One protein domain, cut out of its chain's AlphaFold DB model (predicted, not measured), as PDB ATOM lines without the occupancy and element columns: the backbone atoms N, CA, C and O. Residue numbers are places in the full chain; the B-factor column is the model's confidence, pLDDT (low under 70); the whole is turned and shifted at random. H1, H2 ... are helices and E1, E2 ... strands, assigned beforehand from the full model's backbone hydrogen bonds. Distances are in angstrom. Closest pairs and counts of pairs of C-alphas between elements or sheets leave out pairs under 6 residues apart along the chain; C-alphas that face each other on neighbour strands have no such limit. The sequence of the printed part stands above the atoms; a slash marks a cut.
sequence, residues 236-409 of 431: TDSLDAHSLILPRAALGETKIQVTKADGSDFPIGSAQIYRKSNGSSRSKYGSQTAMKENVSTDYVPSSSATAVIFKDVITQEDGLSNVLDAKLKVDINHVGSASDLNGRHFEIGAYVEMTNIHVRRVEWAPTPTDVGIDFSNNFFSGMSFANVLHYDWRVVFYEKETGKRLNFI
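AT A GLANCE: This is residues 236 to 409 of the 431 residues of the protein "Outer membrane protein" of Lactobacillus paracasei subsp. tolerans DSM 20258 (UniProt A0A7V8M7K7). Two sheets make a sandwich, only partly face to face: a long, strongly twisted sheet of E1, E2, E5, E6, E7, E10 and E11 reaches well beyond a small sheet of E3, E4, E8 and E9, and the short helix H1 sits over the small sheet's other face. E6, E7 and E10 run along the length of the whole, and E1 and E11 make the end away from the small sheet. The 174 printed residues hold, in chain order, E1, E2, E3, H1, E4 and E5 to E11; the class is mostly strand. The long sheet is branched and mixed, the small one antiparallel in the order E3, E4, E8, E9. The whole is compact, with a radius of gyration of the C-alphas of 17.2 A, and spans 56 by 36 by 28 A.

HOW THE PARTS SIT: In the branched sheet, E6, residues 327 to 340, and E7, residues 345 to 359, form a hairpin; N 330 and O 352 are within hydrogen-bond range at 2.8 A. On the other side of E7 is E10, residues 388 to 399, antiparallel, with N 351 and O 396 2.9 A apart. E2, residues 254 to 259, and E1, residues 236 to 245, are antiparallel to E6 on its other side, with N 257 to O 329 at 2.9 A and N 242 to O 339 at 2.8 A. E11, residues 404 to 408, is parallel to E1, with N 239 to O 405 at 2.8 A. E5, residues 322 to 324, is antiparallel to E7, with N 324 to O 357 at 2.8 A. In the other sheet, E3, residues 271 to 276, E4, residues 305 to 310, E8, residues 371 to 376, and E9, residues 383 to 386, are antiparallel neighbours in that order, with N 274 and O 307, N 308 and O 373, and N 374 and O 384 within hydrogen-bond range, each pair at 2.8 A; E8 and E9 form a hairpin. The parts of the two sheets that face each other are 9.3 A centre to centre. H1, residues 288 to 293, is on this four-stranded sheet at a height of 8.0 A, slantwise at 35 degrees to E4 on the local plane; its closest C-alphas to E4 are Lys 292 and Ala 307, 6.2 A apart. In H1 every O i to N i+4 pair is within hydrogen-bond range.

IN THESE COORDINATES: E7 measures 40.3 A from C-alpha 345 to C-alpha 359 and bends by 64 degrees at residue 356. E6 measures 31.7 A, E10 31.1 A and E1 22.6 A. E1 begins at C-alpha 236, (76.050, -28.893, 23.453), and E11 ends at C-alpha 408, (65.188, -36.432, 17.021).

THE WHOLE: The farthest C-alphas, Asn 342 and Pro 366, are 56.7 A apart. The printed part has no cut. Long links join E2 to E3, E3 to H1, H1 to E4, E4 to E5 and E7 to E8. Confidence is under 70 at residues 316 to 321 and 366 to 367.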
ATOM      1  N   THR A 236      76.413 -27.614  22.795       81.56
ATOM      2  CA  THR A 236      76.050 -28.893  23.453       81.56
ATOM      3  C   THR A 236      74.580 -28.990  23.857       81.56
ATOM      4  O   THR A 236      74.067 -30.097  24.012       81.56
ATOM      5  N   ASP A 237      73.909 -27.851  24.016       87.62
ATOM      6  CA  ASP A 237      72.491 -27.776  24.349       87.62
ATOM      7  C   ASP A 237      71.639 -28.324  23.201       87.62
ATOM      8  O   ASP A 237      71.812 -27.952  22.035       87.62
ATOM      9  N   SER A 238      70.689 -29.192  23.548       87.94
ATOM     10  CA  SER A 238      69.771 -29.814  22.598       87.94
ATOM     11  C   SER A 238      68.331 -29.328  22.765       87.94
ATOM     12  O   SER A 238      67.906 -28.909  23.844       87.94
ATOM     13  N   LEU A 239      67.597 -29.372  21.659       90.75
ATOM     14  CA  LEU A 239      66.154 -29.216  21.564       90.75
ATOM     15  C   LEU A 239      65.582 -30.538  21.040       90.75
ATOM     16  O   LEU A 239      65.999 -31.011  19.981       90.75
ATOM     17  N   ASP A 240      64.634 -31.122  21.768       90.44
ATOM     18  CA  ASP A 240      63.902 -32.294  21.291       90.44
ATOM     19  C   ASP A 240      62.994 -31.905  20.120       90.44
ATOM     20  O   ASP A 240      62.204 -30.958  20.208       90.44
ATOM     21  N   ALA A 241      63.123 -32.640  19.018       88.75
ATOM     22  CA  ALA A 241      62.474 -32.335  17.753       88.75
ATOM     23  C   ALA A 241      61.845 -33.576  17.107       88.75
ATOM     24  O   ALA A 241      62.270 -34.712  17.324       88.75
ATOM     25  N   HIS A 242      60.854 -33.344  16.252       85.38
ATOM     26  CA  HIS A 242      60.237 -34.341  15.385       85.38
ATOM     27  C   HIS A 242      59.914 -33.732  14.008       85.38
ATOM     28  O   HIS A 242      60.163 -32.552  13.760       85.38
ATOM     29  N   SER A 243      59.367 -34.547  13.098       82.62
ATOM     30  CA  SER A 243      58.909 -34.116  11.764       82.62
ATOM     31  C   SER A 243      59.960 -33.338  10.952       82.62
ATOM     32  O   SER A 243      59.718 -32.210  10.526       82.62
ATOM     33  N   LEU A 244      61.131 -33.944  10.734       86.62
ATOM     34  CA  LEU A 244      62.195 -33.393   9.885       86.62
ATOM     35  C   LEU A 244      61.745 -33.291   8.416       86.62
ATOM     36  O   LEU A 244      61.416 -34.301   7.792       86.62
ATOM     37  N   ILE A 245      61.794 -32.085   7.844       87.12
ATOM     38  CA  ILE A 245      61.463 -31.810   6.440       87.12
ATOM     39  C   ILE A 245      62.669 -31.153   5.761       87.12
ATOM     40  O   ILE A 245      63.086 -30.066   6.149       87.12
ATOM     41  N   LEU A 246      63.197 -31.792   4.710       88.88
ATOM     42  CA  LEU A 246      64.351 -31.331   3.921       88.88
ATOM     43  C   LEU A 246      63.933 -31.094   2.452       88.88
ATOM     44  O   LEU A 246      64.073 -31.988   1.611       88.88
ATOM     45  N   PRO A 247      63.340 -29.934   2.115       87.25
ATOM     46  CA  PRO A 247      62.743 -29.716   0.803       87.25
ATOM     47  C   PRO A 247      63.779 -29.300  -0.250       87.25
ATOM     48  O   PRO A 247      64.737 -28.582   0.031       87.25
ATOM     49  N   ARG A 248      63.509 -29.631  -1.522       88.31
ATOM     50  CA  ARG A 248      64.284 -29.160  -2.693       88.31
ATOM     51  C   ARG A 248      64.441 -27.635  -2.773       88.31
ATOM     52  O   ARG A 248      65.367 -27.160  -3.414       88.31
ATOM     53  N   ALA A 249      63.525 -26.885  -2.162       89.44
ATOM     54  CA  ALA A 249      63.520 -25.425  -2.162       89.44
ATOM     55  C   ALA A 249      64.351 -24.788  -1.030       89.44
ATOM     56  O   ALA A 249      64.570 -23.581  -1.073       89.44
ATOM     57  N   ALA A 250      64.812 -25.556  -0.032       92.25
ATOM     58  CA  ALA A 250      65.663 -25.018   1.028       92.25
ATOM     59  C   ALA A 250      67.082 -24.781   0.494       92.25
ATOM     60  O   ALA A 250      67.813 -25.728   0.196       92.25
ATOM     61  N   LEU A 251      67.452 -23.509   0.354       93.56
ATOM     62  CA  LEU A 251      68.781 -23.062  -0.056       93.56
ATOM     63  C   LEU A 251      69.437 -22.328   1.119       93.56
ATOM     64  O   LEU A 251      68.858 -21.371   1.635       93.56
ATOM     65  N   GLY A 252      70.629 -22.761   1.519       93.56
ATOM     66  CA  GLY A 252      71.416 -22.120   2.572       93.56
ATOM     67  C   GLY A 252      72.588 -21.297   2.039       93.56
ATOM     68  O   GLY A 252      72.933 -21.335   0.856       93.56
ATOM     69  N   GLU A 253      73.235 -20.572   2.942       93.69
ATOM     70  CA  GLU A 253      74.635 -20.170   2.798       93.69
ATOM     71  C   GLU A 253      75.511 -21.350   3.237       93.69
ATOM     72  O   GLU A 253      75.255 -21.935   4.292       93.69
ATOM     73  N   THR A 254      76.527 -21.696   2.445       94.19
ATOM     74  CA  THR A 254      77.484 -22.765   2.766       94.19
ATOM     75  C   THR A 254      78.803 -22.164   3.231       94.19
ATOM     76  O   THR A 254      79.437 -21.422   2.481       94.19
ATOM     77  N   LYS A 255      79.242 -22.536   4.434       96.38
ATOM     78  CA  LYS A 255      80.578 -22.238   4.966       96.38
ATOM     79  C   LYS A 255      81.389 -23.519   5.042       96.38
ATOM     80  O   LYS A 255      80.863 -24.538   5.484       96.38
ATOM     81  N   ILE A 256      82.652 -23.471   4.629       96.56
ATOM     82  CA  ILE A 256      83.547 -24.632   4.625       96.56
ATOM     83  C   ILE A 256      84.867 -24.298   5.320       96.56
ATOM     84  O   ILE A 256      85.551 -23.333   4.977       96.56
ATOM     85  N   GLN A 257      85.251 -25.162   6.257       96.81
ATOM     86  CA  GLN A 257      86.586 -25.230   6.834       96.81
ATOM     87  C   GLN A 257      87.220 -26.579   6.479       96.81
ATOM     88  O   GLN A 257      86.629 -27.636   6.698       96.81
ATOM     89  N   VAL A 258      88.443 -26.544   5.962       96.31
ATOM     90  CA  VAL A 258      89.239 -27.708   5.571       96.31
ATOM     91  C   VAL A 258      90.569 -27.649   6.312       96.31
ATOM     92  O   VAL A 258      91.308 -26.670   6.213       96.31
ATOM     93  N   THR A 259      90.872 -28.702   7.063       95.31
ATOM     94  CA  THR A 259      92.133 -28.878   7.807       95.31
ATOM     95  C   THR A 259      92.613 -30.311   7.627       95.31
ATOM     96  O   THR A 259      91.843 -31.156   7.166       95.31
ATOM     97  N   LYS A 260      93.854 -30.616   7.997       93.75
ATOM     98  CA  LYS A 260      94.301 -32.007   8.123       93.75
ATOM     99  C   LYS A 260      93.552 -32.733   9.242       93.75
ATOM    100  O   LYS A 260      92.857 -32.099  10.050       93.75
ATOM    101  N   ALA A 261      93.672 -34.057   9.331       90.25
ATOM    102  CA  ALA A 261      92.976 -34.822  10.366       90.25
ATOM    103  C   ALA A 261      93.363 -34.341  11.782       90.25
ATOM    104  O   ALA A 261      92.478 -34.136  12.622       90.25
ATOM    105  N   ASP A 262      94.649 -34.035  11.996       91.06
ATOM    106  CA  ASP A 262      95.198 -33.468  13.240       91.06
ATOM    107  C   ASP A 262      94.731 -32.028  13.554       91.06
ATOM    108  O   ASP A 262      94.896 -31.554  14.677       91.06
ATOM    109  N   GLY A 263      94.078 -31.352  12.600       89.88
ATOM    110  CA  GLY A 263      93.595 -29.975  12.717       89.88
ATOM    111  C   GLY A 263      94.586 -28.897  12.270       89.88
ATOM    112  O   GLY A 263      94.247 -27.720  12.376       89.88
ATOM    113  N   SER A 264      95.767 -29.264  11.768       89.75
ATOM    114  CA  SER A 264      96.715 -28.321  11.165       89.75
ATOM    115  C   SER A 264      96.290 -27.883   9.755       89.75
ATOM    116  O   SER A 264      95.458 -28.517   9.098       89.75
ATOM    117  N   ASP A 265      96.856 -26.770   9.284       87.06
ATOM    118  CA  ASP A 265      96.583 -26.242   7.948       87.06
ATOM    119  C   ASP A 265      97.241 -27.083   6.839       87.06
ATOM    120  O   ASP A 265      98.298 -27.705   7.003       87.06
ATOM    121  N   PHE A 266      96.623 -27.058   5.658       84.06
ATOM    122  CA  PHE A 266      97.216 -27.616   4.446       84.06
ATOM    123  C   PHE A 266      98.399 -26.762   3.953       84.06
ATOM    124  O   PHE A 266      98.324 -25.531   4.001       84.06
ATOM    125  N   PRO A 267      99.475 -27.381   3.420       78.81
ATOM    126  CA  PRO A 267     100.485 -26.673   2.638       78.81
ATOM    127  C   PRO A 267      99.852 -25.819   1.532       78.81
ATOM    128  O   PRO A 267      98.835 -26.204   0.948       78.81
ATOM    129  N   ILE A 268     100.467 -24.676   1.226       73.06
ATOM    130  CA  ILE A 268      99.974 -23.736   0.210       73.06
ATOM    131  C   ILE A 268      99.720 -24.474  -1.114       73.06
ATOM    132  O   ILE A 268     100.550 -25.259  -1.566       73.06
ATOM    133  N   GLY A 269      98.535 -24.259  -1.691       71.06
ATOM    134  CA  GLY A 269      98.092 -24.873  -2.945       71.06
ATOM    135  C   GLY A 269      97.683 -26.354  -2.888       71.06
ATOM    136  O   GLY A 269      96.910 -26.783  -3.739       71.06
ATOM    137  N   SER A 270      98.108 -27.129  -1.883       82.31
ATOM    138  CA  SER A 270      97.759 -28.564  -1.784       82.31
ATOM    139  C   SER A 270      96.258 -28.837  -1.587       82.31
ATOM    140  O   SER A 270      95.782 -29.934  -1.877       82.31
ATOM    141  N   ALA A 271      95.497 -27.835  -1.139       89.56
ATOM    142  CA  ALA A 271      94.039 -27.839  -1.134       89.56
ATOM    143  C   ALA A 271      93.492 -26.429  -1.412       89.56
ATOM    144  O   ALA A 271      94.054 -25.438  -0.934       89.56
ATOM    145  N   GLN A 272      92.377 -26.321  -2.142       89.88
ATOM    146  CA  GLN A 272      91.732 -25.034  -2.435       89.88
ATOM    147  C   GLN A 272      90.199 -25.139  -2.489       89.88
ATOM    148  O   GLN A 272      89.642 -26.133  -2.953       89.88
ATOM    149  N   ILE A 273      89.523 -24.081  -2.021       93.38
ATOM    150  CA  ILE A 273      88.059 -23.948  -1.999       93.38
ATOM    151  C   ILE A 273      87.604 -23.051  -3.160       93.38
ATOM    152  O   ILE A 273      87.989 -21.882  -3.227       93.38
ATOM    153  N   TYR A 274      86.737 -23.571  -4.028       92.19
ATOM    154  CA  TYR A 274      86.144 -22.875  -5.171       92.19
ATOM    155  C   TYR A 274      84.639 -22.690  -4.946       92.19
ATOM    156  O   TYR A 274      83.844 -23.623  -5.078       92.19
ATOM    157  N   ARG A 275      84.244 -21.469  -4.574       93.00
ATOM    158  CA  ARG A 275      82.844 -21.080  -4.341       93.00
ATOM    159  C   ARG A 275      82.207 -20.664  -5.667       93.00
ATOM    160  O   ARG A 275      82.748 -19.796  -6.352       93.00
ATOM    161  N   LYS A 276      81.068 -21.260  -6.024       92.62
ATOM    162  CA  LYS A 276      80.331 -20.974  -7.267       92.62
ATOM    163  C   LYS A 276      79.045 -20.221  -6.948       92.62
ATOM    164  O   LYS A 276      78.370 -20.529  -5.970       92.62
ATOM    165  N   SER A 277      78.705 -19.231  -7.762       81.25
ATOM    166  CA  SER A 277      77.541 -18.370  -7.533       81.25
ATOM    167  C   SER A 277      76.236 -19.040  -7.969       81.25
ATOM    168  O   SER A 277      76.219 -19.917  -8.834       81.25
ATOM    169  N   ASN A 278      75.105 -18.575  -7.427       75.06
ATOM    170  CA  ASN A 278      73.796 -18.882  -8.009       75.06
ATOM    171  C   ASN A 278      73.776 -18.395  -9.468       75.06
ATOM    172  O   ASN A 278      74.102 -17.238  -9.736       75.06
ATOM    173  N   GLY A 279      73.405 -19.272 -10.402       77.56
ATOM    174  CA  GLY A 279      73.431 -18.977 -11.840       77.56
ATOM    175  C   GLY A 279      74.764 -19.258 -12.548       77.56
ATOM    176  O   GLY A 279      74.845 -19.026 -13.752       77.56
ATOM    177  N   SER A 280      75.784 -19.791 -11.860       87.06
ATOM    178  CA  SER A 280      76.944 -20.402 -12.528       87.06
ATOM    179  C   SER A 280      76.504 -21.492 -13.518       87.06
ATOM    180  O   SER A 280      75.522 -22.202 -13.280       87.06
ATOM    181  N   SER A 281      77.265 -21.647 -14.606       93.06
ATOM    182  CA  SER A 281      77.075 -22.710 -15.599       93.06
ATOM    183  C   SER A 281      76.999 -24.097 -14.956       93.06
ATOM    184  O   SER A 281      77.550 -24.340 -13.878       93.06
ATOM    185  N   ARG A 282      76.287 -25.017 -15.616       93.00
ATOM    186  CA  ARG A 282      76.042 -26.371 -15.109       93.00
ATOM    187  C   ARG A 282      76.679 -27.432 -15.986       93.00
ATOM    188  O   ARG A 282      76.569 -27.378 -17.207       93.00
ATOM    189  N   SER A 283      77.327 -28.403 -15.348       92.06
ATOM    190  CA  SER A 283      78.053 -29.482 -16.024       92.06
ATOM    191  C   SER A 283      78.037 -30.777 -15.204       92.06
ATOM    192  O   SER A 283      77.653 -30.786 -14.034       92.06
ATOM    193  N   LYS A 284      78.441 -31.891 -15.817       90.81
ATOM    194  CA  LYS A 284      78.851 -33.109 -15.099       90.81
ATOM    195  C   LYS A 284      80.329 -32.985 -14.735       90.81
ATOM    196  O   LYS A 284      81.118 -32.459 -15.515       90.81
ATOM    197  N   TYR A 285      80.733 -33.512 -13.583       90.94
ATOM    198  CA  TYR A 285      82.110 -33.396 -13.087       90.94
ATOM    199  C   TYR A 285      83.079 -34.425 -13.690       90.94
ATOM    200  O   TYR A 285      83.901 -35.003 -12.987       90.94
ATOM    201  N   GLY A 286      83.028 -34.607 -15.014       86.56
ATOM    202  CA  GLY A 286      83.972 -35.444 -15.768       86.56
ATOM    203  C   GLY A 286      85.398 -34.878 -15.858       86.56
ATOM    204  O   GLY A 286      86.253 -35.479 -16.497       86.56
ATOM    205  N   SER A 287      85.666 -33.718 -15.250       88.94
ATOM    206  CA  SER A 287      87.010 -33.165 -15.078       88.94
ATOM    207  C   SER A 287      87.094 -32.270 -13.839       88.94
ATOM    208  O   SER A 287      86.087 -31.722 -13.376       88.94
ATOM    209  N   GLN A 288      88.317 -32.065 -13.345       89.25
ATOM    210  CA  GLN A 288      88.618 -31.121 -12.265       89.25
ATOM    211  C   GLN A 288      88.121 -29.703 -12.600       89.25
ATOM    212  O   GLN A 288      87.452 -29.075 -11.782       89.25
ATOM    213  N   THR A 289      88.385 -29.212 -13.817       88.50
ATOM    214  CA  THR A 289      87.924 -27.896 -14.296       88.50
ATOM    215  C   THR A 289      86.402 -27.781 -14.251       88.50
ATOM    216  O   THR A 289      85.870 -26.788 -13.754       88.50
ATOM    217  N   ALA A 290      85.681 -28.827 -14.676       89.50
ATOM    218  CA  ALA A 290      84.224 -28.839 -14.603       89.50
ATOM    219  C   ALA A 290      83.725 -28.697 -13.155       89.50
ATOM    220  O   ALA A 290      82.800 -27.921 -12.923       89.50
ATOM    221  N   MET A 291      84.361 -29.369 -12.186       93.81
ATOM    222  CA  MET A 291      84.021 -29.248 -10.761       93.81
ATOM    223  C   MET A 291      84.401 -27.883 -10.160       93.81
ATOM    224  O   MET A 291      83.633 -27.345  -9.359       93.81
ATOM    225  N   LYS A 292      85.538 -27.296 -10.559       91.00
ATOM    226  CA  LYS A 292      85.974 -25.955 -10.121       91.00
ATOM    227  C   LYS A 292      84.988 -24.860 -10.531       91.00
ATOM    228  O   LYS A 292      84.661 -23.997  -9.723       91.00
ATOM    229  N   GLU A 293      84.524 -24.896 -11.779       89.00
ATOM    230  CA  GLU A 293      83.835 -23.759 -12.410       89.00
ATOM    231  C   GLU A 293      82.306 -23.892 -12.447       89.00
ATOM    232  O   GLU A 293      81.598 -22.883 -12.423       89.00
ATOM    233  N   ASN A 294      81.778 -25.120 -12.491       93.50
ATOM    234  CA  ASN A 294      80.361 -25.376 -12.757       93.50
ATOM    235  C   ASN A 294      79.644 -25.986 -11.552       93.50
ATOM    236  O   ASN A 294      80.244 -26.661 -10.716       93.50
ATOM    237  N   VAL A 295      78.333 -25.772 -11.470       95.12
ATOM    238  CA  VAL A 295      77.460 -26.481 -10.523       95.12
ATOM    239  C   VAL A 295      77.022 -27.810 -11.153       95.12
ATOM    240  O   VAL A 295      76.782 -27.872 -12.362       95.12
ATOM    241  N   SER A 296      76.920 -28.881 -10.363       93.88
ATOM    242  CA  SER A 296      76.527 -30.196 -10.884       93.88
ATOM    243  C   SER A 296      75.152 -30.137 -11.555       93.88
ATOM    244  O   SER A 296      74.215 -29.518 -11.047       93.88
ATOM    245  N   THR A 297      75.005 -30.814 -12.692       92.94
ATOM    246  CA  THR A 297      73.695 -31.016 -13.341       92.94
ATOM    247  C   THR A 297      72.738 -31.884 -12.517       92.94
ATOM    248  O   THR A 297      71.538 -31.818 -12.762       92.94
ATOM    249  N   ASP A 298      73.234 -32.628 -11.522       89.94
ATOM    250  CA  ASP A 298      72.408 -33.458 -10.630       89.94
ATOM    251  C   ASP A 298      71.764 -32.675  -9.476       89.94
ATOM    252  O   ASP A 298      70.772 -33.119  -8.900       89.94
ATOM    253  N   TYR A 299      72.296 -31.497  -9.131       92.88
ATOM    254  CA  TYR A 299      71.726 -30.668  -8.068       92.88
ATOM    255  C   TYR A 299      70.473 -29.928  -8.540       92.88
ATOM    256  O   TYR A 299      70.338 -29.610  -9.724       92.88
ATOM    257  N   VAL A 300      69.593 -29.542  -7.610       90.69
ATOM    258  CA  VAL A 300      68.399 -28.737  -7.932       90.69
ATOM    259  C   VAL A 300      68.785 -27.464  -8.711       90.69
ATOM    260  O   VAL A 300      69.754 -26.812  -8.324       90.69
ATOM    261  N   PRO A 301      68.077 -27.072  -9.793       89.38
ATOM    262  CA  PRO A 301      68.555 -26.040 -10.728       89.38
ATOM    263  C   PRO A 301      68.906 -24.674 -10.120       89.38
ATOM    264  O   PRO A 301      69.756 -23.964 -10.654       89.38
ATOM    265  N   SER A 302      68.269 -24.310  -9.005       88.94
ATOM    266  CA  SER A 302      68.464 -23.046  -8.288       88.94
ATOM    267  C   SER A 302      69.638 -23.036  -7.299       88.94
ATOM    268  O   SER A 302      69.917 -21.983  -6.732       88.94
ATOM    269  N   SER A 303      70.314 -24.169  -7.067       91.56
ATOM    270  CA  SER A 303      71.423 -24.247  -6.108       91.56
ATOM    271  C   SER A 303      72.710 -23.598  -6.629       91.56
ATOM    272  O   SER A 303      73.023 -23.676  -7.823       91.56
ATOM    273  N   SER A 304      73.508 -23.078  -5.700       94.56
ATOM    274  CA  SER A 304      74.956 -22.918  -5.840       94.56
ATOM    275  C   SER A 304      75.683 -24.178  -5.352       94.56
ATOM    276  O   SER A 304      75.058 -25.172  -4.963       94.56
ATOM    277  N   ALA A 305      77.015 -24.154  -5.405       95.25
ATOM    278  CA  ALA A 305      77.858 -25.189  -4.824       95.25
ATOM    279  C   ALA A 305      79.237 -24.637  -4.442       95.25
ATOM    280  O   ALA A 305      79.688 -23.629  -4.993       95.25
ATOM    281  N   THR A 306      79.927 -25.321  -3.535       96.06
ATOM    282  CA  THR A 306      81.324 -25.036  -3.193       96.06
ATOM    283  C   THR A 306      82.145 -26.312  -3.310       96.06
ATOM    284  O   THR A 306      81.884 -27.282  -2.599       96.06
ATOM    285  N   ALA A 307      83.150 -26.288  -4.184       95.69
ATOM    286  CA  ALA A 307      84.085 -27.388  -4.365       95.69
ATOM    287  C   ALA A 307      85.315 -27.210  -3.473       95.69
ATOM    288  O   ALA A 307      85.825 -26.101  -3.313       95.69
ATOM    289  N   VAL A 308      85.830 -28.315  -2.956       96.38
ATOM    290  CA  VAL A 308      87.165 -28.446  -2.380       96.38
ATOM    291  C   VAL A 308      87.941 -29.384  -3.293       96.38
ATOM    292  O   VAL A 308      87.521 -30.522  -3.511       96.38
ATOM    293  N   ILE A 309      89.059 -28.907  -3.837       94.06
ATOM    294  CA  ILE A 309      89.987 -29.749  -4.595       94.06
ATOM    295  C   ILE A 309      91.262 -29.927  -3.785       94.06
ATOM    296  O   ILE A 309      91.825 -28.942  -3.304       94.06
ATOM    297  N   PHE A 310      91.720 -31.169  -3.682       92.69
ATOM    298  CA  PHE A 310      93.005 -31.546  -3.110       92.69
ATOM    299  C   PHE A 310      93.942 -31.976  -4.239       92.69
ATOM    300  O   PHE A 310      93.533 -32.744  -5.115       92.69
ATOM    301  N   LYS A 311      95.176 -31.472  -4.220       87.19
ATOM    302  CA  LYS A 311      96.196 -31.734  -5.237       87.19
ATOM    303  C   LYS A 311      97.059 -32.942  -4.880       87.19
ATOM    304  O   LYS A 311      97.460 -33.086  -3.728       87.19
ATOM    305  N   ASP A 312      97.326 -33.787  -5.875       84.19
ATOM    306  CA  ASP A 312      98.314 -34.880  -5.832       84.19
ATOM    307  C   ASP A 312      98.242 -35.826  -4.614       84.19
ATOM    308  O   ASP A 312      99.243 -36.276  -4.056       84.19
ATOM    309  N   VAL A 313      97.016 -36.165  -4.218       85.25
ATOM    310  CA  VAL A 313      96.699 -37.059  -3.090       85.25
ATOM    311  C   VAL A 313      96.888 -38.538  -3.454       85.25
ATOM    312  O   VAL A 313      97.217 -39.378  -2.607       85.25
ATOM    313  N   ILE A 314      96.632 -38.891  -4.715       83.06
ATOM    314  CA  ILE A 314      96.595 -40.282  -5.177       83.06
ATOM    315  C   ILE A 314      98.001 -40.683  -5.633       83.06
ATOM    316  O   ILE A 314      98.392 -40.479  -6.780       83.06
ATOM    317  N   THR A 315      98.765 -41.246  -4.699       75.25
ATOM    318  CA  THR A 315     100.179 -41.621  -4.878       75.25
ATOM    319  C   THR A 315     100.405 -43.108  -5.164       75.25
ATOM    320  O   THR A 315     101.537 -43.502  -5.436       75.25
ATOM    321  N   GLN A 316      99.359 -43.939  -5.098       66.12
ATOM    322  CA  GLN A 316      99.421 -45.377  -5.382       66.12
ATOM    323  C   GLN A 316      98.655 -45.716  -6.665       66.12
ATOM    324  O   GLN A 316      97.616 -45.122  -6.957       66.12
ATOM    325  N   GLU A 317      99.172 -46.684  -7.422       59.62
ATOM    326  CA  GLU A 317      98.469 -47.274  -8.562       59.62
ATOM    327  C   GLU A 317      97.494 -48.363  -8.085       59.62
ATOM    328  O   GLU A 317      97.774 -49.084  -7.131       59.62
ATOM    329  N   ASP A 318      96.341 -48.424  -8.752       56.88
ATOM    330  CA  ASP A 318      95.281 -49.441  -8.747       56.88
ATOM    331  C   ASP A 318      95.060 -50.303  -7.482       56.88
ATOM    332  O   ASP A 318      95.766 -51.264  -7.184       56.88
ATOM    333  N   GLY A 319      93.926 -50.055  -6.813       53.12
ATOM    334  CA  GLY A 319      93.290 -51.001  -5.883       53.12
ATOM    335  C   GLY A 319      93.621 -50.828  -4.397       53.12
ATOM    336  O   GLY A 319      92.896 -51.367  -3.561       53.12
ATOM    337  N   LEU A 320      94.643 -50.046  -4.045       55.16
ATOM    338  CA  LEU A 320      94.925 -49.651  -2.661       55.16
ATOM    339  C   LEU A 320      94.442 -48.217  -2.419       55.16
ATOM    340  O   LEU A 320      94.919 -47.281  -3.059       55.16
ATOM    341  N   SER A 321      93.492 -48.031  -1.498       61.28
ATOM    342  CA  SER A 321      93.007 -46.693  -1.157       61.28
ATOM    343  C   SER A 321      93.983 -45.981  -0.222       61.28
ATOM    344  O   SER A 321      94.251 -46.424   0.896       61.28
ATOM    345  N   ASN A 322      94.496 -44.834  -0.668       76.62
ATOM    346  CA  ASN A 322      95.122 -43.879   0.239       76.62
ATOM    347  C   ASN A 322      94.036 -43.280   1.145       76.62
ATOM    348  O   ASN A 322      92.924 -43.013   0.688       76.62
ATOM    349  N   VAL A 323      94.373 -43.007   2.405       83.75
ATOM    350  CA  VAL A 323      93.581 -42.097   3.240       83.75
ATOM    351  C   VAL A 323      94.074 -40.682   2.960       83.75
ATOM    352  O   VAL A 323      95.246 -40.375   3.180       83.75
ATOM    353  N   LEU A 324      93.185 -39.824   2.473       89.31
ATOM    354  CA  LEU A 324      93.405 -38.387   2.444       89.31
ATOM    355  C   LEU A 324      93.411 -37.879   3.892       89.31
ATOM    356  O   LEU A 324      92.405 -37.969   4.596       89.31
ATOM    357  N   ASP A 325      94.546 -37.324   4.321       90.31
ATOM    358  CA  ASP A 325      94.714 -36.646   5.611       90.31
ATOM    359  C   ASP A 325      93.962 -35.302   5.616       90.31
ATOM    360  O   ASP A 325      94.553 -34.227   5.553       90.31
ATOM    361  N   ALA A 326      92.629 -35.375   5.628       94.44
ATOM    362  CA  ALA A 326      91.731 -34.233   5.671       94.44
ATOM    363  C   ALA A 326      90.573 -34.451   6.651       94.44
ATOM    364  O   ALA A 326      90.053 -35.553   6.837       94.44
ATOM    365  N   LYS A 327      90.127 -33.333   7.213       96.44
ATOM    366  CA  LYS A 327      88.873 -33.156   7.933       96.44
ATOM    367  C   LYS A 327      88.179 -31.930   7.353       96.44
ATOM    368  O   LYS A 327      88.732 -30.826   7.397       96.44
ATOM    369  N   LEU A 328      86.973 -32.126   6.827       97.19
ATOM    370  CA  LEU A 328      86.131 -31.043   6.326       97.19
ATOM    371  C   LEU A 328      85.005 -30.800   7.327       97.19
ATOM    372  O   LEU A 328      84.356 -31.743   7.778       97.19
ATOM    373  N   LYS A 329      84.769 -29.533   7.655       97.50
ATOM    374  CA  LYS A 329      83.610 -29.065   8.414       97.50
ATOM    375  C   LYS A 329      82.815 -28.139   7.515       97.50
ATOM    376  O   LYS A 329      83.363 -27.170   6.991       97.50
ATOM    377  N   VAL A 330      81.539 -28.441   7.335       96.88
ATOM    378  CA  VAL A 330      80.631 -27.692   6.472       96.88
ATOM    379  C   VAL A 330      79.418 -27.280   7.282       96.88
ATOM    380  O   VAL A 330      78.816 -28.103   7.961       96.88
ATOM    381  N   ASP A 331      79.057 -26.008   7.209       96.94
ATOM    382  CA  ASP A 331      77.819 -25.481   7.771       96.94
ATOM    383  C   ASP A 331      76.919 -25.002   6.633       96.94
ATOM    384  O   ASP A 331      77.357 -24.233   5.774       96.94
ATOM    385  N   ILE A 332      75.672 -25.475   6.616       96.25
ATOM    386  CA  ILE A 332      74.621 -24.986   5.723       96.25
ATOM    387  C   ILE A 332      73.520 -24.400   6.602       96.25
ATOM    388  O   ILE A 332      72.755 -25.133   7.234       96.25
ATOM    389  N   ASN A 333      73.434 -23.069   6.635       95.38
ATOM    390  CA  ASN A 333      72.617 -22.343   7.617       95.38
ATOM    391  C   ASN A 333      71.092 -22.470   7.426       95.38
ATOM    392  O   ASN A 333      70.320 -21.993   8.258       95.38
ATOM    393  N   HIS A 334      70.644 -23.088   6.334       96.19
ATOM    394  CA  HIS A 334      69.247 -23.421   6.100       96.19
ATOM    395  C   HIS A 334      69.132 -24.651   5.195       96.19
ATOM    396  O   HIS A 334      69.525 -24.617   4.030       96.19
ATOM    397  N   VAL A 335      68.575 -25.735   5.736       94.25
ATOM    398  CA  VAL A 335      68.385 -27.016   5.029       94.25
ATOM    399  C   VAL A 335      66.931 -27.492   5.014       94.25
ATOM    400  O   VAL A 335      66.604 -28.440   4.301       94.25
ATOM    401  N   GLY A 336      66.053 -26.831   5.770       93.56
ATOM    402  CA  GLY A 336      64.636 -27.166   5.861       93.56
ATOM    403  C   GLY A 336      64.011 -26.715   7.176       93.56
ATOM    404  O   GLY A 336      64.345 -25.645   7.693       93.56
ATOM    405  N   SER A 337      63.121 -27.542   7.726       93.56
ATOM    406  CA  SER A 337      62.427 -27.284   8.992       93.56
ATOM    407  C   SER A 337      62.206 -28.546   9.836       93.56
ATOM    408  O   SER A 337      62.334 -29.676   9.356       93.56
ATOM    409  N   ALA A 338      61.871 -28.336  11.108       92.25
ATOM    410  CA  ALA A 338      61.407 -29.360  12.043       92.25
ATOM    411  C   ALA A 338      60.328 -28.778  12.980       92.25
ATOM    412  O   ALA A 338      59.997 -27.589  12.895       92.25
ATOM    413  N   SER A 339      59.778 -29.612  13.864       89.81
ATOM    414  CA  SER A 339      58.857 -29.218  14.940       89.81
ATOM    415  C   SER A 339      59.425 -29.584  16.309       89.81
ATOM    416  O   SER A 339      60.050 -30.636  16.437       89.81
ATOM    417  N   ASP A 340      59.177 -28.769  17.338       88.88
ATOM    418  CA  ASP A 340      59.382 -29.190  18.733       88.88
ATOM    419  C   ASP A 340      58.151 -29.926  19.279       88.88
ATOM    420  O   ASP A 340      57.085 -29.932  18.664       88.88
ATOM    421  N   LEU A 341      58.292 -30.522  20.464       83.88
ATOM    422  CA  LEU A 341      57.228 -31.249  21.169       83.88
ATOM    423  C   LEU A 341      55.932 -30.454  21.418       83.88
ATOM    424  O   LEU A 341      54.903 -31.065  21.700       83.88
ATOM    425  N   ASN A 342      55.953 -29.122  21.317       86.38
ATOM    426  CA  ASN A 342      54.758 -28.281  21.449       86.38
ATOM    427  C   ASN A 342      54.096 -27.991  20.088       86.38
ATOM    428  O   ASN A 342      53.135 -27.223  20.020       86.38
ATOM    429  N   GLY A 343      54.615 -28.563  18.996       83.56
ATOM    430  CA  GLY A 343      54.156 -28.331  17.629       83.56
ATOM    431  C   GLY A 343      54.658 -27.023  17.007       83.56
ATOM    432  O   GLY A 343      54.199 -26.663  15.922       83.56
ATOM    433  N   ARG A 344      55.594 -26.297  17.639       92.12
ATOM    434  CA  ARG A 344      56.181 -25.092  17.030       92.12
ATOM    435  C   ARG A 344      57.099 -25.515  15.888       92.12
ATOM    436  O   ARG A 344      58.095 -26.196  16.110       92.12
ATOM    437  N   HIS A 345      56.771 -25.085  14.673       92.81
ATOM    438  CA  HIS A 345      57.639 -25.232  13.507       92.81
ATOM    439  C   HIS A 345      58.774 -24.199  13.534       92.81
ATOM    440  O   HIS A 345      58.530 -23.027  13.826       92.81
ATOM    441  N   PHE A 346      59.989 -24.616  13.180       94.88
ATOM    442  CA  PHE A 346      61.160 -23.739  13.073       94.88
ATOM    443  C   PHE A 346      62.079 -24.153  11.914       94.88
ATOM    444  O   PHE A 346      62.077 -25.304  11.471       94.88
ATOM    445  N   GLU A 347      62.868 -23.201  11.411       96.81
ATOM    446  CA  GLU A 347      63.894 -23.459  10.396       96.81
ATOM    447  C   GLU A 347      65.131 -24.122  11.006       96.81
ATOM    448  O   GLU A 347      65.522 -23.828  12.139       96.81
ATOM    449  N   ILE A 348      65.783 -24.979  10.221       96.25
ATOM    450  CA  ILE A 348      66.959 -25.730  10.665       96.25
ATOM    451  C   ILE A 348      68.148 -25.528   9.727       96.25
ATOM    452  O   ILE A 348      67.972 -25.391   8.512       96.25
ATOM    453  N   GLY A 349      69.351 -25.539  10.297       96.62
ATOM    454  CA  GLY A 349      70.614 -25.690   9.575       96.62
ATOM    455  C   GLY A 349      71.202 -27.090   9.768       96.62
ATOM    456  O   GLY A 349      70.689 -27.889  10.561       96.62
ATOM    457  N   ALA A 350      72.281 -27.392   9.047       95.56
ATOM    458  CA  ALA A 350      73.057 -28.617   9.228       95.56
ATOM    459  C   ALA A 350      74.554 -28.318   9.290       95.56
ATOM    460  O   ALA A 350      75.121 -27.743   8.362       95.56
ATOM    461  N   TYR A 351      75.189 -28.793  10.359       96.69
ATOM    462  CA  TYR A 351      76.632 -28.970  10.434       96.69
ATOM    463  C   TYR A 351      76.978 -30.383   9.954       96.69
ATOM    464  O   TYR A 351      76.376 -31.361  10.404       96.69
ATOM    465  N   VAL A 352      77.950 -30.496   9.057       95.06
ATOM    466  CA  VAL A 352      78.471 -31.755   8.522       95.06
ATOM    467  C   VAL A 352      79.969 -31.806   8.790       95.06
ATOM    468  O   VAL A 352      80.702 -30.882   8.445       95.06
ATOM    469  N   GLU A 353      80.434 -32.896   9.382       95.62
ATOM    470  CA  GLU A 353      81.855 -33.206   9.519       95.62
ATOM    471  C   GLU A 353      82.171 -34.443   8.679       95.62
ATOM    472  O   GLU A 353      81.449 -35.437   8.763       95.62
ATOM    473  N   MET A 354      83.220 -34.371   7.860       94.88
ATOM    474  CA  MET A 354      83.727 -35.483   7.055       94.88
ATOM    475  C   MET A 354      85.170 -35.795   7.443       94.88
ATOM    476  O   MET A 354      86.004 -34.887   7.525       94.88
ATOM    477  N   THR A 355      85.461 -37.074   7.650       94.94
ATOM    478  CA  THR A 355      86.772 -37.597   8.063       94.94
ATOM    479  C   THR A 355      87.060 -38.928   7.375       94.94
ATOM    480  O   THR A 355      86.182 -39.498   6.731       94.94
ATOM    481  N   ASN A 356      88.286 -39.445   7.532       92.31
ATOM    482  CA  ASN A 356      88.659 -40.793   7.083       92.31
ATOM    483  C   ASN A 356      88.332 -41.027   5.592       92.31
ATOM    484  O   ASN A 356      87.650 -41.977   5.217       92.31
ATOM    485  N   ILE A 357      88.744 -40.081   4.745       92.25
ATOM    486  CA  ILE A 357      88.368 -40.046   3.330       92.25
ATOM    487  C   ILE A 357      89.323 -40.954   2.559       92.25
ATOM    488  O   ILE A 357      90.492 -40.624   2.371       92.25
ATOM    489  N   HIS A 358      88.830 -42.101   2.110       90.94
ATOM    490  CA  HIS A 358      89.578 -43.029   1.272       90.94
ATOM    491  C   HIS A 358      89.424 -42.650  -0.200       90.94
ATOM    492  O   HIS A 358      88.310 -42.419  -0.671       90.94
ATOM    493  N   VAL A 359      90.534 -42.608  -0.936       90.19
ATOM    494  CA  VAL A 359      90.579 -42.125  -2.326       90.19
ATOM    495  C   VAL A 359      90.893 -43.249  -3.316       90.19
ATOM    496  O   VAL A 359      91.507 -44.254  -2.953       90.19
ATOM    497  N   ARG A 360      90.449 -43.095  -4.570       85.81
ATOM    498  CA  ARG A 360      90.609 -44.069  -5.671       85.81
ATOM    499  C   ARG A 360      90.898 -43.359  -6.992       85.81
ATOM    500  O   ARG A 360      90.479 -42.229  -7.179       85.81
ATOM    501  N   ARG A 361      91.566 -44.027  -7.931       85.06
ATOM    502  CA  ARG A 361      91.985 -43.450  -9.217       85.06
ATOM    503  C   ARG A 361      90.988 -43.765 -10.345       85.06
ATOM    504  O   ARG A 361      91.253 -44.673 -11.125       85.06
ATOM    505  N   VAL A 362      89.835 -43.085 -10.418       80.88
ATOM    506  CA  VAL A 362      88.740 -43.518 -11.323       80.88
ATOM    507  C   VAL A 362      88.153 -42.404 -12.201       80.88
ATOM    508  O   VAL A 362      88.075 -42.577 -13.415       80.88
ATOM    509  N   GLU A 363      87.727 -41.272 -11.642       83.38
ATOM    510  CA  GLU A 363      86.790 -40.369 -12.330       83.38
ATOM    511  C   GLU A 363      87.455 -39.376 -13.302       83.38
ATOM    512  O   GLU A 363      86.877 -39.056 -14.341       83.38
ATOM    513  N   TRP A 364      88.661 -38.881 -13.004       86.62
ATOM    514  CA  TRP A 364      89.345 -37.857 -13.820       86.62
ATOM    515  C   TRP A 364      90.510 -38.431 -14.637       86.62
ATOM    516  O   TRP A 364      91.679 -38.118 -14.411       86.62
ATOM    517  N   ALA A 365      90.163 -39.298 -15.589       73.94
ATOM    518  CA  ALA A 365      91.066 -39.920 -16.560       73.94
ATOM    519  C   ALA A 365      91.976 -38.906 -17.311       73.94
ATOM    520  O   ALA A 365      91.578 -37.754 -17.506       73.94
ATOM    521  N   PRO A 366      93.171 -39.312 -17.797       65.56
ATOM    522  CA  PRO A 366      93.676 -40.690 -17.879       65.56
ATOM    523  C   PRO A 366      94.390 -41.197 -16.620       65.56
ATOM    524  O   PRO A 366      94.455 -42.403 -16.414       65.56
ATOM    525  N   THR A 367      94.931 -40.309 -15.788       68.69
ATOM    526  CA  THR A 367      95.797 -40.674 -14.654       68.69
ATOM    527  C   THR A 367      95.569 -39.734 -13.466       68.69
ATOM    528  O   THR A 367      96.479 -38.973 -13.125       68.69
ATOM    529  N   PRO A 368      94.377 -39.734 -12.840       80.94
ATOM    530  CA  PRO A 368      94.070 -38.779 -11.784       80.94
ATOM    531  C   PRO A 368      95.057 -38.876 -10.617       80.94
ATOM    532  O   PRO A 368      95.411 -39.973 -10.181       80.94
ATOM    533  N   THR A 369      95.494 -37.716 -10.133       86.62
ATOM    534  CA  THR A 369      96.252 -37.535  -8.884       86.62
ATOM    535  C   THR A 369      95.473 -36.679  -7.875       86.62
ATOM    536  O   THR A 369      95.619 -36.854  -6.665       86.62
ATOM    537  N   ASP A 370      94.580 -35.819  -8.375       90.56
ATOM    538  CA  ASP A 370      93.727 -34.901  -7.614       90.56
ATOM    539  C   ASP A 370      92.424 -35.541  -7.114       90.56
ATOM    540  O   ASP A 370      91.870 -36.447  -7.740       90.56
ATOM    541  N   VAL A 371      91.874 -34.997  -6.027       92.94
ATOM    542  CA  VAL A 371      90.612 -35.442  -5.406       92.94
ATOM    543  C   VAL A 371      89.646 -34.267  -5.293       92.94
ATOM    544  O   VAL A 371      90.044 -33.166  -4.912       92.94
ATOM    545  N   GLY A 372      88.376 -34.500  -5.621       94.88
ATOM    546  CA  GLY A 372      87.327 -33.484  -5.627       94.88
ATOM    547  C   GLY A 372      86.165 -33.824  -4.707       94.88
ATOM    548  O   GLY A 372      85.611 -34.922  -4.778       94.88
ATOM    549  N   ILE A 373      85.759 -32.863  -3.880       96.62
ATOM    550  CA  ILE A 373      84.550 -32.945  -3.056       96.62
ATOM    551  C   ILE A 373      83.755 -31.661  -3.259       96.62
ATOM    552  O   ILE A 373      84.263 -30.575  -3.003       96.62
ATOM    553  N   ASP A 374      82.514 -31.768  -3.714       95.75
ATOM    554  CA  ASP A 374      81.664 -30.621  -4.002       95.75
ATOM    555  C   ASP A 374      80.366 -30.670  -3.201       95.75
ATOM    556  O   ASP A 374      79.649 -31.668  -3.219       95.75
ATOM    557  N   PHE A 375      80.064 -29.571  -2.516       94.94
ATOM    558  CA  PHE A 375      78.916 -29.438  -1.627       94.94
ATOM    559  C   PHE A 375      77.872 -28.532  -2.271       94.94
ATOM    560  O   PHE A 375      78.158 -27.366  -2.555       94.94
ATOM    561  N   SER A 376      76.654 -29.035  -2.474       94.69
ATOM    562  CA  SER A 376      75.528 -28.173  -2.835       94.69
ATOM    563  C   SER A 376      75.127 -27.292  -1.649       94.69
ATOM    564  O   SER A 376      75.149 -27.738  -0.502       94.69
ATOM    565  N   ASN A 377      74.664 -26.067  -1.915       94.25
ATOM    566  CA  ASN A 377      74.015 -25.253  -0.878       94.25
ATOM    567  C   ASN A 377      72.575 -25.709  -0.554       94.25
ATOM    568  O   ASN A 377      71.897 -25.108   0.280       94.25
ATOM    569  N   ASN A 378      72.107 -26.765  -1.223       90.81
ATOM    570  CA  ASN A 378      70.838 -27.432  -0.990       90.81
ATOM    571  C   ASN A 378      71.085 -28.843  -0.439       90.81
ATOM    572  O   ASN A 378      71.541 -29.723  -1.167       90.81
ATOM    573  N   PHE A 379      70.712 -29.094   0.818       89.88
ATOM    574  CA  PHE A 379      70.978 -30.382   1.475       89.88
ATOM    575  C   PHE A 379      70.290 -31.577   0.790       89.88
ATOM    576  O   PHE A 379      70.826 -32.680   0.803       89.88
ATOM    577  N   PHE A 380      69.146 -31.359   0.127       85.56
ATOM    578  CA  PHE A 380      68.492 -32.378  -0.706       85.56
ATOM    579  C   PHE A 380      69.403 -32.856  -1.854       85.56
ATOM    580  O   PHE A 380      69.421 -34.040  -2.175       85.56
ATOM    581  N   SER A 381      70.159 -31.945  -2.473       86.81
ATOM    582  CA  SER A 381      71.088 -32.260  -3.567       86.81
ATOM    583  C   SER A 381      72.372 -32.942  -3.081       86.81
ATOM    584  O   SER A 381      73.071 -33.565  -3.876       86.81
ATOM    585  N   GLY A 382      72.678 -32.831  -1.785       87.19
ATOM    586  CA  GLY A 382      73.810 -33.488  -1.148       87.19
ATOM    587  C   GLY A 382      75.165 -33.020  -1.681       87.19
ATOM    588  O   GLY A 382      75.464 -31.824  -1.731       87.19
ATOM    589  N   MET A 383      76.002 -33.998  -2.026       91.44
ATOM    590  CA  MET A 383      77.404 -33.824  -2.393       91.44
ATOM    591  C   MET A 383      77.721 -34.615  -3.664       91.44
ATOM    592  O   MET A 383      77.129 -35.670  -3.906       91.44
ATOM    593  N   SER A 384      78.686 -34.132  -4.443       92.50
ATOM    594  CA  SER A 384      79.303 -34.877  -5.545       92.50
ATOM    595  C   SER A 384      80.779 -35.098  -5.249       92.50
ATOM    596  O   SER A 384      81.449 -34.216  -4.710       92.50
ATOM    597  N   PHE A 385      81.301 -36.245  -5.663       92.44
ATOM    598  CA  PHE A 385      82.683 -36.636  -5.421       92.44
ATOM    599  C   PHE A 385      83.400 -36.942  -6.733       92.44
ATOM    600  O   PHE A 385      82.769 -37.263  -7.740       92.44
ATOM    601  N   ALA A 386      84.723 -36.847  -6.704       91.88
ATOM    602  CA  ALA A 386      85.605 -37.388  -7.722       91.88
ATOM    603  C   ALA A 386      86.869 -37.921  -7.045       91.88
ATOM    604  O   ALA A 386      87.462 -37.246  -6.198       91.88
ATOM    605  N   ASN A 387      87.273 -39.127  -7.430       90.31
ATOM    606  CA  ASN A 387      88.387 -39.881  -6.875       90.31
ATOM    607  C   ASN A 387      88.248 -40.212  -5.375       90.31
ATOM    608  O   ASN A 387      89.240 -40.441  -4.687       90.31
ATOM    609  N   VAL A 388      87.014 -40.295  -4.865       90.50
ATOM    610  CA  VAL A 388      86.694 -40.735  -3.494       90.50
ATOM    611  C   VAL A 388      86.044 -42.117  -3.550       90.50
ATOM    612  O   VAL A 388      85.153 -42.350  -4.360       90.50
ATOM    613  N   LEU A 389      86.497 -43.036  -2.700       88.81
ATOM    614  CA  LEU A 389      85.960 -44.393  -2.574       88.81
ATOM    615  C   LEU A 389      84.908 -44.484  -1.464       88.81
ATOM    616  O   LEU A 389      83.817 -44.993  -1.692       88.81
ATOM    617  N   HIS A 390      85.246 -44.013  -0.263       88.62
ATOM    618  CA  HIS A 390      84.342 -43.920   0.883       88.62
ATOM    619  C   HIS A 390      84.889 -42.921   1.909       88.62
ATOM    620  O   HIS A 390      86.048 -42.513   1.840       88.62
ATOM    621  N   TYR A 391      84.056 -42.519   2.863       93.19
ATOM    622  CA  TYR A 391      84.402 -41.572   3.921       93.19
ATOM    623  C   TYR A 391      83.498 -41.788   5.134       93.19
ATOM    624  O   TYR A 391      82.383 -42.297   5.000       93.19
ATOM    625  N   ASP A 392      83.953 -41.343   6.303       90.38
ATOM    626  CA  ASP A 392      83.087 -41.185   7.467       90.38
ATOM    627  C   ASP A 392      82.448 -39.792   7.436       90.38
ATOM    628  O   ASP A 392      83.099 -38.796   7.106       90.38
ATOM    629  N   TRP A 393      81.166 -39.708   7.793       91.44
ATOM    630  CA  TRP A 393      80.450 -38.438   7.910       91.44
ATOM    631  C   TRP A 393      79.542 -38.399   9.135       91.44
ATOM    632  O   TRP A 393      78.947 -39.401   9.538       91.44
ATOM    633  N   ARG A 394      79.424 -37.209   9.720       92.25
ATOM    634  CA  ARG A 394      78.571 -36.913  10.870       92.25
ATOM    635  C   ARG A 394      77.752 -35.667  10.564       92.25
ATOM    636  O   ARG A 394      78.313 -34.590  10.389       92.25
ATOM    637  N   VAL A 395      76.429 -35.810  10.550       92.00
ATOM    638  CA  VAL A 395      75.486 -34.697  10.378       92.00
ATOM    639  C   VAL A 395      74.878 -34.330  11.729       92.00
ATOM    640  O   VAL A 395      74.425 -35.200  12.472       92.00
ATOM    641  N   VAL A 396      74.856 -33.038  12.044       93.75
ATOM    642  CA  VAL A 396      74.216 -32.462  13.230       93.75
ATOM    643  C   VAL A 396      73.279 -31.354  12.766       93.75
ATOM    644  O   VAL A 396      73.720 -30.269  12.384       93.75
ATOM    645  N   PHE A 397      71.975 -31.622  12.798       94.69
ATOM    646  CA  PHE A 397      70.965 -30.591  12.570       94.69
ATOM    647  C   PHE A 397      70.850 -29.675  13.790       94.69
ATOM    648  O   PHE A 397      71.028 -30.120  14.929       94.69
ATOM    649  N   TYR A 398      70.534 -28.404  13.555       96.06
ATOM    650  CA  TYR A 398      70.358 -27.409  14.612       96.06
ATOM    651  C   TYR A 398      69.213 -26.439  14.300       96.06
ATOM    652  O   TYR A 398      68.921 -26.173  13.135       96.06
ATOM    653  N   GLU A 399      68.565 -25.892  15.332       95.38
ATOM    654  CA  GLU A 399      67.590 -24.800  15.183       95.38
ATOM    655  C   GLU A 399      68.322 -23.530  14.732       95.38
ATOM    656  O   GLU A 399      69.201 -23.028  15.436       95.38
ATOM    657  N   LYS A 400      67.963 -22.998  13.559       94.06
ATOM    658  CA  LYS A 400      68.691 -21.906  12.891       94.06
ATOM    659  C   LYS A 400      68.780 -20.621  13.723       94.06
ATOM    660  O   LYS A 400      69.773 -19.908  13.639       94.06
ATOM    661  N   GLU A 401      67.750 -20.328  14.515       92.06
ATOM    662  CA  GLU A 401      67.670 -19.118  15.343       92.06
ATOM    663  C   GLU A 401      68.582 -19.178  16.581       92.06
ATOM    664  O   GLU A 401      69.149 -18.162  16.976       92.06
ATOM    665  N   THR A 402      68.748 -20.359  17.188       91.69
ATOM    666  CA  THR A 402      69.420 -20.509  18.494       91.69
ATOM    667  C   THR A 402      70.750 -21.259  18.434       91.69
ATOM    668  O   THR A 402      71.520 -21.207  19.393       91.69
ATOM    669  N   GLY A 403      71.029 -21.982  17.345       91.88
ATOM    670  CA  GLY A 403      72.203 -22.851  17.213       91.88
ATOM    671  C   GLY A 403      72.161 -24.114  18.085       91.88
ATOM    672  O   GLY A 403      73.174 -24.813  18.188       91.88
ATOM    673  N   LYS A 404      71.022 -24.421  18.727       93.75
ATOM    674  CA  LYS A 404      70.840 -25.638  19.534       93.75
ATOM    675  C   LYS A 404      70.756 -26.876  18.654       93.75
ATOM    676  O   LYS A 404      70.043 -26.870  17.651       93.75
ATOM    677  N   ARG A 405      71.432 -27.951  19.062       94.44
ATOM    678  CA  ARG A 405      71.376 -29.258  18.384       94.44
ATOM    679  C   ARG A 405      69.960 -29.814  18.420       94.44
ATOM    680  O   ARG A 405      69.280 -29.682  19.432       94.44
ATOM    681  N   LEU A 406      69.536 -30.497  17.365       91.56
ATOM    682  CA  LEU A 406      68.262 -31.210  17.371       91.56
ATOM    683  C   LEU A 406      68.466 -32.655  17.811       91.56
ATOM    684  O   LEU A 406      69.275 -33.382  17.232       91.56
ATOM    685  N   ASN A 407      67.710 -33.062  18.825       89.62
ATOM    686  CA  ASN A 407      67.595 -34.447  19.246       89.62
ATOM    687  C   ASN A 407      66.288 -35.012  18.679       89.62
ATOM    688  O   ASN A 407      65.202 -34.666  19.142       89.62
ATOM    689  N   PHE A 408      66.375 -35.839  17.635       85.00
ATOM    690  CA  PHE A 408      65.188 -36.432  17.021       85.00
ATOM    691  C   PHE A 408      64.700 -37.621  17.843       85.00
ATOM    692  O   PHE A 408      65.228 -38.729  17.740       85.00
ATOM    693  N   ILE A 409      63.683 -37.372  18.661       77.00
ATOM    694  CA  ILE A 409      63.081 -38.380  19.531       77.00
ATOM    695  C   ILE A 409      62.012 -39.188  18.775       77.00
ATOM    696  O   ILE A 409      61.157 -38.602  18.106       77.00
TER     697      ILE A 409